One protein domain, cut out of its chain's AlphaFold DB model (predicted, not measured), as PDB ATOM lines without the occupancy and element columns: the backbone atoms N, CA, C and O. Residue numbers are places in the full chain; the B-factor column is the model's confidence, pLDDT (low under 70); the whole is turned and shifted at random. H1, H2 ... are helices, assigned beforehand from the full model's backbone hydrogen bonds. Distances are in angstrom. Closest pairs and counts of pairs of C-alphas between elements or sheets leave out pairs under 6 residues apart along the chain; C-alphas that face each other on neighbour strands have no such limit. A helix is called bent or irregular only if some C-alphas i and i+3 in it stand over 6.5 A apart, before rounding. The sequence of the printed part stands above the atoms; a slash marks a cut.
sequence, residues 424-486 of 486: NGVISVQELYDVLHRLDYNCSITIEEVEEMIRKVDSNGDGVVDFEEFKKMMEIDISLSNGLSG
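Overview. This is residues 424 to 486 of the 486 residues of an uncharacterized protein of Chara braunii (UniProt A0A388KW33). Two short helices, H1 and H2, cross near their middles at a wide angle, and a loop of residues 455 to 466 leads from H2 to a third, longer helix, H3, which touches neither of them. The last part of H3 and the tail after it, residues 477 to 486, stick out from the body as an arm, and residues 438 to 443, at the turn from H1 toward H2, stick out too. The printed part has 63 residues with three named helices, in the order H1, H2, H3, and no named strand; its class is all helix. It is only just compact, close to loose, with a radius of gyration of the C-alphas of 12.6 A, and the C-alphas span 39 by 30 by 18 A.

Along the chain. The printed part begins at Asn 424, with its C-alpha at (-0.940, -7.351, -12.110). H1 is residues 429 to 439, 15.4 A from first to last C-alpha, and begins with C-alpha 429 at (9.490, 0.388, -8.404). H2 is residues 447 to 454, 10.5 A long by the same measure. H3, the longest helix, is residues 467 to 482 and measures 22.9 A; it begins with C-alpha 467 at (0.058, 0.975, -19.123) and ends with C-alpha 482 at (15.067, 13.016, -31.539).

Arrangement. H1 and H2 touch, with 7 pairs of C-alphas within 8 A. Their closest C-alphas are those of Tyr 433 and Val 450, 6.4 A apart. Their lines are about perpendicular, at 75 degrees, and their centres are 10.8 A apart. H1 and H3 are apart. H2 and H3 are also apart, though they follow each other in the chain. In H1, H2 and H3 every O i to N i+4 pair is within hydrogen-bond range. No helix is bent or irregular.

Size, cuts and confidence. The two C-alphas farthest apart are those of Asn 424 and Gly 486, 40.8 A, and Gly 486 is the chain's last residue. Without the stretches that stand free, residues 438 to 443 and 477 to 486, the body has 47 residues and spans 27 by 23 by 19 A, with a radius of gyration of 10.0 A. The printed part has no cut. The link from H1 to H2, 7 residues, is short, and the link from H2 to H3, 12 residues, is long. The C-alphas of residues 455 to 466, which hold no named element, lie 7 to 15 A from the mean of all C-alphas. The mean pLDDT of the printed part is 70.5. It is under 70 at 21 residues, namely 438 to 445 and 474 to 486, and the mean pLDDT of H3 is 63.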
ATOM      1  N   ASN A 424       0.090  -8.131 -12.790       82.81
ATOM      2  CA  ASN A 424      -0.940  -7.351 -12.110       82.81
ATOM      3  C   ASN A 424      -1.481  -6.172 -12.959       82.81
ATOM      4  O   ASN A 424      -2.598  -5.717 -12.697       82.81
ATOM      5  N   GLY A 425      -0.762  -5.727 -14.002       80.94
ATOM      6  CA  GLY A 425      -1.158  -4.615 -14.879       80.94
ATOM      7  C   GLY A 425      -0.568  -3.235 -14.541       80.94
ATOM      8  O   GLY A 425      -0.925  -2.267 -15.214       80.94
ATOM      9  N   VAL A 426       0.327  -3.136 -13.555       85.44
ATOM     10  CA  VAL A 426       1.110  -1.950 -13.166       85.44
ATOM     11  C   VAL A 426       2.567  -2.345 -12.884       85.44
ATOM     12  O   VAL A 426       2.842  -3.367 -12.268       85.44
ATOM     13  N   ILE A 427       3.533  -1.536 -13.315       85.00
ATOM     14  CA  ILE A 427       4.956  -1.815 -13.069       85.00
ATOM     15  C   ILE A 427       5.362  -1.180 -11.737       85.00
ATOM     16  O   ILE A 427       5.335   0.044 -11.595       85.00
ATOM     17  N   SER A 428       5.780  -1.990 -10.763       85.50
ATOM     18  CA  SER A 428       6.274  -1.479  -9.479       85.50
ATOM     19  C   SER A 428       7.720  -0.960  -9.543       85.50
ATOM     20  O   SER A 428       8.517  -1.379 -10.386       85.50
ATOM     21  N   VAL A 429       8.102  -0.102  -8.582       84.31
ATOM     22  CA  VAL A 429       9.490   0.388  -8.404       84.31
ATOM     23  C   VAL A 429      10.503  -0.762  -8.390       84.31
ATOM     24  O   VAL A 429      11.564  -0.668  -9.007       84.31
ATOM     25  N   GLN A 430      10.168  -1.863  -7.706       83.19
ATOM     26  CA  GLN A 430      11.054  -3.018  -7.587       83.19
ATOM     27  C   GLN A 430      11.169  -3.787  -8.898       83.19
ATOM     28  O   GLN A 430      12.279  -4.144  -9.268       83.19
ATOM     29  N   GLU A 431      10.078  -4.005  -9.631       86.00
ATOM     30  CA  GLU A 431      10.125  -4.694 -10.925       86.00
ATOM     31  C   GLU A 431      10.869  -3.888 -11.988       86.00
ATOM     32  O   GLU A 431      11.685  -4.450 -12.721       86.00
ATOM     33  N   LEU A 432      10.641  -2.572 -12.029       81.19
ATOM     34  CA  LEU A 432      11.354  -1.661 -12.916       81.19
ATOM     35  C   LEU A 432      12.858  -1.705 -12.625       81.19
ATOM     36  O   LEU A 432      13.646  -1.957 -13.537       81.19
ATOM     37  N   TYR A 433      13.247  -1.566 -11.352       81.69
ATOM     38  CA  TYR A 433      14.632  -1.721 -10.898       81.69
ATOM     39  C   TYR A 433      15.216  -3.093 -11.269       81.69
ATOM     40  O   TYR A 433      16.294  -3.154 -11.861       81.69
ATOM     41  N   ASP A 434      14.514  -4.192 -10.980       80.75
ATOM     42  CA  ASP A 434      15.008  -5.551 -11.226       80.75
ATOM     43  C   ASP A 434      15.222  -5.818 -12.715       80.75
ATOM     44  O   ASP A 434      16.194  -6.470 -13.093       80.75
ATOM     45  N   VAL A 435      14.347  -5.303 -13.584       77.00
ATOM     46  CA  VAL A 435      14.525  -5.421 -15.034       77.00
ATOM     47  C   VAL A 435      15.721  -4.582 -15.475       77.00
ATOM     48  O   VAL A 435      16.620  -5.137 -16.101       77.00
ATOM     49  N   LEU A 436      15.808  -3.305 -15.086       72.69
ATOM     50  CA  LEU A 436      16.926  -2.401 -15.416       72.69
ATOM     51  C   LEU A 436      18.289  -2.957 -14.989       72.69
ATOM     52  O   LEU A 436      19.228  -2.971 -15.786       72.69
ATOM     53  N   HIS A 437      18.377  -3.502 -13.777       74.00
ATOM     54  CA  HIS A 437      19.588  -4.117 -13.231       74.00
ATOM     55  C   HIS A 437      19.976  -5.419 -13.964       74.00
ATOM     56  O   HIS A 437      21.138  -5.824 -13.951       74.00
ATOM     57  N   ARG A 438      19.028  -6.069 -14.656       69.56
ATOM     58  CA  ARG A 438      19.285  -7.181 -15.593       69.56
ATOM     59  C   ARG A 438      19.621  -6.701 -17.017       69.56
ATOM     60  O   ARG A 438      20.090  -7.518 -17.812       69.56
ATOM     61  N   LEU A 439      19.390  -5.426 -17.359       64.25
ATOM     62  CA  LEU A 439      19.734  -4.841 -18.668       64.25
ATOM     63  C   LEU A 439      21.175  -4.337 -18.666       64.25
ATOM     64  O   LEU A 439      21.987  -4.703 -19.520       64.25
ATOM     65  N   ASP A 440      21.476  -3.482 -17.693       60.00
ATOM     66  CA  ASP A 440      22.727  -2.752 -17.606       60.00
ATOM     67  C   ASP A 440      23.760  -3.531 -16.788       60.00
ATOM     68  O   ASP A 440      24.070  -3.208 -15.644       60.00
ATOM     69  N   TYR A 441      24.408  -4.496 -17.446       49.88
ATOM     70  CA  TYR A 441      25.593  -5.223 -16.951       49.88
ATOM     71  C   TYR A 441      26.757  -4.324 -16.460       49.88
ATOM     72  O   TYR A 441      27.748  -4.833 -15.934       49.88
ATOM     73  N   ASN A 442      26.669  -3.003 -16.654       48.47
ATOM     74  CA  ASN A 442      27.698  -2.016 -16.340       48.47
ATOM     75  C   ASN A 442      27.174  -0.685 -15.753       48.47
ATOM     76  O   ASN A 442      27.995   0.203 -15.529       48.47
ATOM     77  N   CYS A 443      25.869  -0.511 -15.504       50.41
ATOM     78  CA  CYS A 443      25.320   0.748 -14.976       50.41
ATOM     79  C   CYS A 443      24.660   0.515 -13.612       50.41
ATOM     80  O   CYS A 443      23.669  -0.202 -13.505       50.41
ATOM     81  N   SER A 444      25.218   1.116 -12.561       58.28
ATOM     82  CA  SER A 444      24.711   1.013 -11.190       58.28
ATOM     83  C   SER A 444      23.530   1.959 -10.970       58.28
ATOM     84  O   SER A 444      23.653   2.922 -10.214       58.28
ATOM     85  N   ILE A 445      22.416   1.696 -11.659       66.38
ATOM     86  CA  ILE A 445      21.174   2.446 -11.465       66.38
ATOM     87  C   ILE A 445      20.720   2.277 -10.010       66.38
ATOM     88  O   ILE A 445      20.729   1.157  -9.486       66.38
ATOM     89  N   THR A 446      20.384   3.370  -9.330       77.94
ATOM     90  CA  THR A 446      19.945   3.325  -7.925       77.94
ATOM     91  C   THR A 446      18.423   3.261  -7.821       77.94
ATOM     92  O   THR A 446      17.703   3.619  -8.750       77.94
ATOM     93  N   ILE A 447      17.906   2.820  -6.669       79.12
ATOM     94  CA  ILE A 447      16.456   2.858  -6.406       79.12
ATOM     95  C   ILE A 447      15.957   4.315  -6.423       79.12
ATOM     96  O   ILE A 447      14.901   4.583  -6.978       79.12
ATOM     97  N   GLU A 448      16.761   5.263  -5.929       80.75
ATOM     98  CA  GLU A 448      16.470   6.705  -5.954       80.75
ATOM     99  C   GLU A 448      16.305   7.245  -7.391       80.75
ATOM    100  O   GLU A 448      15.389   8.023  -7.658       80.75
ATOM    101  N   GLU A 449      17.136   6.792  -8.339       79.12
ATOM    102  CA  GLU A 449      17.001   7.130  -9.765       79.12
ATOM    103  C   GLU A 449      15.747   6.501 -10.393       79.12
ATOM    104  O   GLU A 449      15.085   7.143 -11.210       79.12
ATOM    105  N   VAL A 450      15.384   5.271 -10.007       77.56
ATOM    106  CA  VAL A 450      14.150   4.608 -10.472       77.56
ATOM    107  C   VAL A 450      12.906   5.307  -9.914       77.56
ATOM    108  O   VAL A 450      11.959   5.546 -10.661       77.56
ATOM    109  N   GLU A 451      12.921   5.724  -8.649       81.56
ATOM    110  CA  GLU A 451      11.868   6.554  -8.057       81.56
ATOM    111  C   GLU A 451      11.750   7.922  -8.746       81.56
ATOM    112  O   GLU A 451      10.638   8.398  -8.969       81.56
ATOM    113  N   GLU A 452      12.863   8.567  -9.118       79.00
ATOM    114  CA  GLU A 452      12.827   9.829  -9.871       79.00
ATOM    115  C   GLU A 452      12.303   9.641 -11.305       79.00
ATOM    116  O   GLU A 452      11.692  10.553 -11.862       79.00
ATOM    117  N   MET A 453      12.518   8.471 -11.913       73.56
ATOM    118  CA  MET A 453      11.977   8.123 -13.232       73.56
ATOM    119  C   MET A 453      10.469   7.881 -13.173       73.56
ATOM    120  O   MET A 453       9.743   8.436 -13.994       73.56
ATOM    121  N   ILE A 454       9.990   7.131 -12.175       81.62
ATOM    122  CA  ILE A 454       8.555   6.905 -11.945       81.62
ATOM    123  C   ILE A 454       7.855   8.239 -11.674       81.62
ATOM    124  O   ILE A 454       6.928   8.592 -12.392       81.62
ATOM    125  N   ARG A 455       8.380   9.067 -10.760       82.06
ATOM    126  CA  ARG A 455       7.820  10.383 -10.377       82.06
ATOM    127  C   ARG A 455       7.747  11.425 -11.513       82.06
ATOM    128  O   ARG A 455       7.177  12.493 -11.318       82.06
ATOM    129  N   LYS A 456       8.342  11.163 -12.684       78.44
ATOM    130  CA  LYS A 456       8.220  12.005 -13.897       78.44
ATOM    131  C   LYS A 456       7.074  11.588 -14.822       78.44
ATOM    132  O   LYS A 456       6.779  12.312 -15.770       78.44
ATOM    133  N   VAL A 457       6.491  10.417 -14.584       77.88
ATOM    134  CA  VAL A 457       5.547   9.729 -15.473       77.88
ATOM    135  C   VAL A 457       4.241   9.437 -14.736       77.88
ATOM    136  O   VAL A 457       3.168   9.711 -15.283       77.88
ATOM    137  N   ASP A 458       4.362   8.931 -13.505       84.62
ATOM    138  CA  ASP A 458       3.309   8.800 -12.502       84.62
ATOM    139  C   ASP A 458       2.516  10.111 -12.449       84.62
ATOM    140  O   ASP A 458       2.982  11.160 -11.989       84.62
ATOM    141  N   SER A 459       1.334  10.052 -13.051       78.69
ATOM    142  CA  SER A 459       0.405  11.163 -13.220       78.69
ATOM    143  C   SER A 459      -0.675  11.140 -12.138       78.69
ATOM    144  O   SER A 459      -1.426  12.109 -12.003       78.69
ATOM    145  N   ASN A 460      -0.796  10.017 -11.427       80.88
ATOM    146  CA  ASN A 460      -1.911   9.692 -10.550       80.88
ATOM    147  C   ASN A 460      -1.521   9.779  -9.054       80.88
ATOM    148  O   ASN A 460      -2.357  10.143  -8.221       80.88
ATOM    149  N   GLY A 461      -0.240   9.573  -8.741       83.00
ATOM    150  CA  GLY A 461       0.394   9.697  -7.431       83.00
ATOM    151  C   GLY A 461       0.508   8.396  -6.629       83.00
ATOM    152  O   GLY A 461       0.737   8.479  -5.419       83.00
ATOM    153  N   ASP A 462       0.311   7.221  -7.236       83.56
ATOM    154  CA  ASP A 462       0.330   5.923  -6.542       83.56
ATOM    155  C   ASP A 462       1.722   5.277  -6.409       83.56
ATOM    156  O   ASP A 462       1.889   4.355  -5.604       83.56
ATOM    157  N   GLY A 463       2.740   5.788  -7.111       80.75
ATOM    158  CA  GLY A 463       4.112   5.282  -7.044       80.75
ATOM    159  C   GLY A 463       4.361   3.968  -7.795       80.75
ATOM    160  O   GLY A 463       5.416   3.354  -7.603       80.75
ATOM    161  N   VAL A 464       3.430   3.533  -8.646       84.62
ATOM    162  CA  VAL A 464       3.671   2.523  -9.687       84.62
ATOM    163  C   VAL A 464       3.600   3.190 -11.070       84.62
ATOM    164  O   VAL A 464       3.705   4.411 -11.178       84.62
ATOM    165  N   VAL A 465       3.545   2.406 -12.149       85.12
ATOM    166  CA  VAL A 465       3.387   2.918 -13.518       85.12
ATOM    167  C   VAL A 465       2.354   2.065 -14.248       85.12
ATOM    168  O   VAL A 465       2.607   0.886 -14.518       85.12
ATOM    169  N   ASP A 466       1.199   2.643 -14.580       86.19
ATOM    170  CA  ASP A 466       0.177   1.960 -15.384       86.19
ATOM    171  C   ASP A 466       0.566   1.849 -16.879       86.19
ATOM    172  O   ASP A 466       1.608   2.341 -17.321       86.19
ATOM    173  N   PHE A 467      -0.240   1.158 -17.693       82.94
ATOM    174  CA  PHE A 467       0.058   0.975 -19.123       82.94
ATOM    175  C   PHE A 467       0.041   2.281 -19.944       82.94
ATOM    176  O   PHE A 467       0.859   2.447 -20.851       82.94
ATOM    177  N   GLU A 468      -0.861   3.215 -19.642       81.31
ATOM    178  CA  GLU A 468      -0.928   4.528 -20.291       81.31
ATOM    179  C   GLU A 468       0.192   5.453 -19.793       81.31
ATOM    180  O   GLU A 468       0.727   6.248 -20.561       81.31
ATOM    181  N   GLU A 469       0.620   5.321 -18.543       84.06
ATOM    182  CA  GLU A 469       1.804   5.984 -17.996       84.06
ATOM    183  C   GLU A 469       3.097   5.440 -18.622       84.06
ATOM    184  O   GLU A 469       3.893   6.218 -19.143       84.06
ATOM    185  N   PHE A 470       3.275   4.122 -18.722       80.06
ATOM    186  CA  PHE A 470       4.403   3.507 -19.436       80.06
ATOM    187  C   PHE A 470       4.446   3.923 -20.917       80.06
ATOM    188  O   PHE A 470       5.511   4.193 -21.473       80.06
ATOM    189  N   LYS A 471       3.281   4.039 -21.559       77.00
ATOM    190  CA  LYS A 471       3.131   4.569 -22.920       77.00
ATOM    191  C   LYS A 471       3.554   6.041 -23.012       77.00
ATOM    192  O   LYS A 471       4.382   6.346 -23.868       77.00
ATOM    193  N   LYS A 472       3.105   6.920 -22.100       73.06
ATOM    194  CA  LYS A 472       3.595   8.314 -21.999       73.06
ATOM    195  C   LYS A 472       5.109   8.367 -21.780       73.06
ATOM    196  O   LYS A 472       5.766   9.190 -22.403       73.06
ATOM    197  N   MET A 473       5.676   7.504 -20.928       70.75
ATOM    198  CA  MET A 473       7.124   7.440 -20.676       70.75
ATOM    199  C   MET A 473       7.899   7.207 -21.972       70.75
ATOM    200  O   MET A 473       8.829   7.952 -22.282       70.75
ATOM    201  N   MET A 474       7.489   6.190 -22.733       67.44
ATOM    202  CA  MET A 474       8.104   5.860 -24.015       67.44
ATOM    203  C   MET A 474       7.903   6.992 -25.026       67.44
ATOM    204  O   MET A 474       8.853   7.370 -25.698       67.44
ATOM    205  N   GLU A 475       6.706   7.570 -25.112       62.50
ATOM    206  CA  GLU A 475       6.380   8.650 -26.050       62.50
ATOM    207  C   GLU A 475       7.183   9.934 -25.772       62.50
ATOM    208  O   GLU A 475       7.837  10.456 -26.675       62.50
ATOM    209  N   ILE A 476       7.243  10.380 -24.512       57.12
ATOM    210  CA  ILE A 476       8.015  11.553 -24.070       57.12
ATOM    211  C   ILE A 476       9.514  11.363 -24.342       57.12
ATOM    212  O   ILE A 476      10.149  12.242 -24.925       57.12
ATOM    213  N   ASP A 477      10.095  10.231 -23.939       51.31
ATOM    214  CA  ASP A 477      11.539   9.988 -24.068       51.31
ATOM    215  C   ASP A 477      11.937   9.705 -25.533       51.31
ATOM    216  O   ASP A 477      13.003  10.133 -25.968       51.31
ATOM    217  N   ILE A 478      11.061   9.099 -26.353       51.38
ATOM    218  CA  ILE A 478      11.244   9.041 -27.816       51.38
ATOM    219  C   ILE A 478      11.295  10.463 -28.390       51.38
ATOM    220  O   ILE A 478      12.306  10.817 -29.001       51.38
ATOM    221  N   SER A 479      10.270  11.293 -28.151       43.44
ATOM    222  CA  SER A 479      10.188  12.659 -28.690       43.44
ATOM    223  C   SER A 479      11.358  13.547 -28.259       43.44
ATOM    224  O   SER A 479      11.910  14.275 -29.085       43.44
ATOM    225  N   LEU A 480      11.793  13.467 -26.997       38.25
ATOM    226  CA  LEU A 480      12.968  14.201 -26.512       38.25
ATOM    227  C   LEU A 480      14.273  13.687 -27.137       38.25
ATOM    228  O   LEU A 480      15.180  14.471 -27.415       38.25
ATOM    229  N   SER A 481      14.374  12.382 -27.401       40.09
ATOM    230  CA  SER A 481      15.597  11.766 -27.925       40.09
ATOM    231  C   SER A 481      15.857  11.990 -29.420       40.09
ATOM    232  O   SER A 481      16.955  11.654 -29.876       40.09
ATOM    233  N   ASN A 482      14.889  12.541 -30.161       43.22
ATOM    234  CA  ASN A 482      15.067  13.016 -31.539       43.22
ATOM    235  C   ASN A 482      15.530  14.488 -31.585       43.22
ATOM    236  O   ASN A 482      16.101  14.918 -32.580       43.22
ATOM    237  N   GLY A 483      15.353  15.256 -30.502       34.22
ATOM    238  CA  GLY A 483      15.741  16.671 -30.424       34.22
ATOM    239  C   GLY A 483      17.179  16.949 -29.963       34.22
ATOM    240  O   GLY A 483      17.559  18.113 -29.853       34.22
ATOM    241  N   LEU A 484      17.973  15.917 -29.647       33.81
ATOM    242  CA  LEU A 484      19.302  16.044 -29.018       33.81
ATOM    243  C   LEU A 484      20.393  15.229 -29.740       33.81
ATOM    244  O   LEU A 484      21.182  14.520 -29.118       33.81
ATOM    245  N   SER A 485      20.433  15.346 -31.068       38.00
ATOM    246  CA  SER A 485      21.508  14.830 -31.929       38.00
ATOM    247  C   SER A 485      21.965  15.889 -32.947       38.00
ATOM    248  O   SER A 485      21.958  15.640 -34.151       38.00
ATOM    249  N   GLY A 486      22.341  17.076 -32.452       30.73
ATOM    250  CA  GLY A 486      22.888  18.199 -33.228       30.73
ATOM    251  C   GLY A 486      24.125  18.805 -32.574       30.73
ATOM    252  O   GLY A 486      24.187  18.771 -31.324       30.73
TER     253      GLY A 486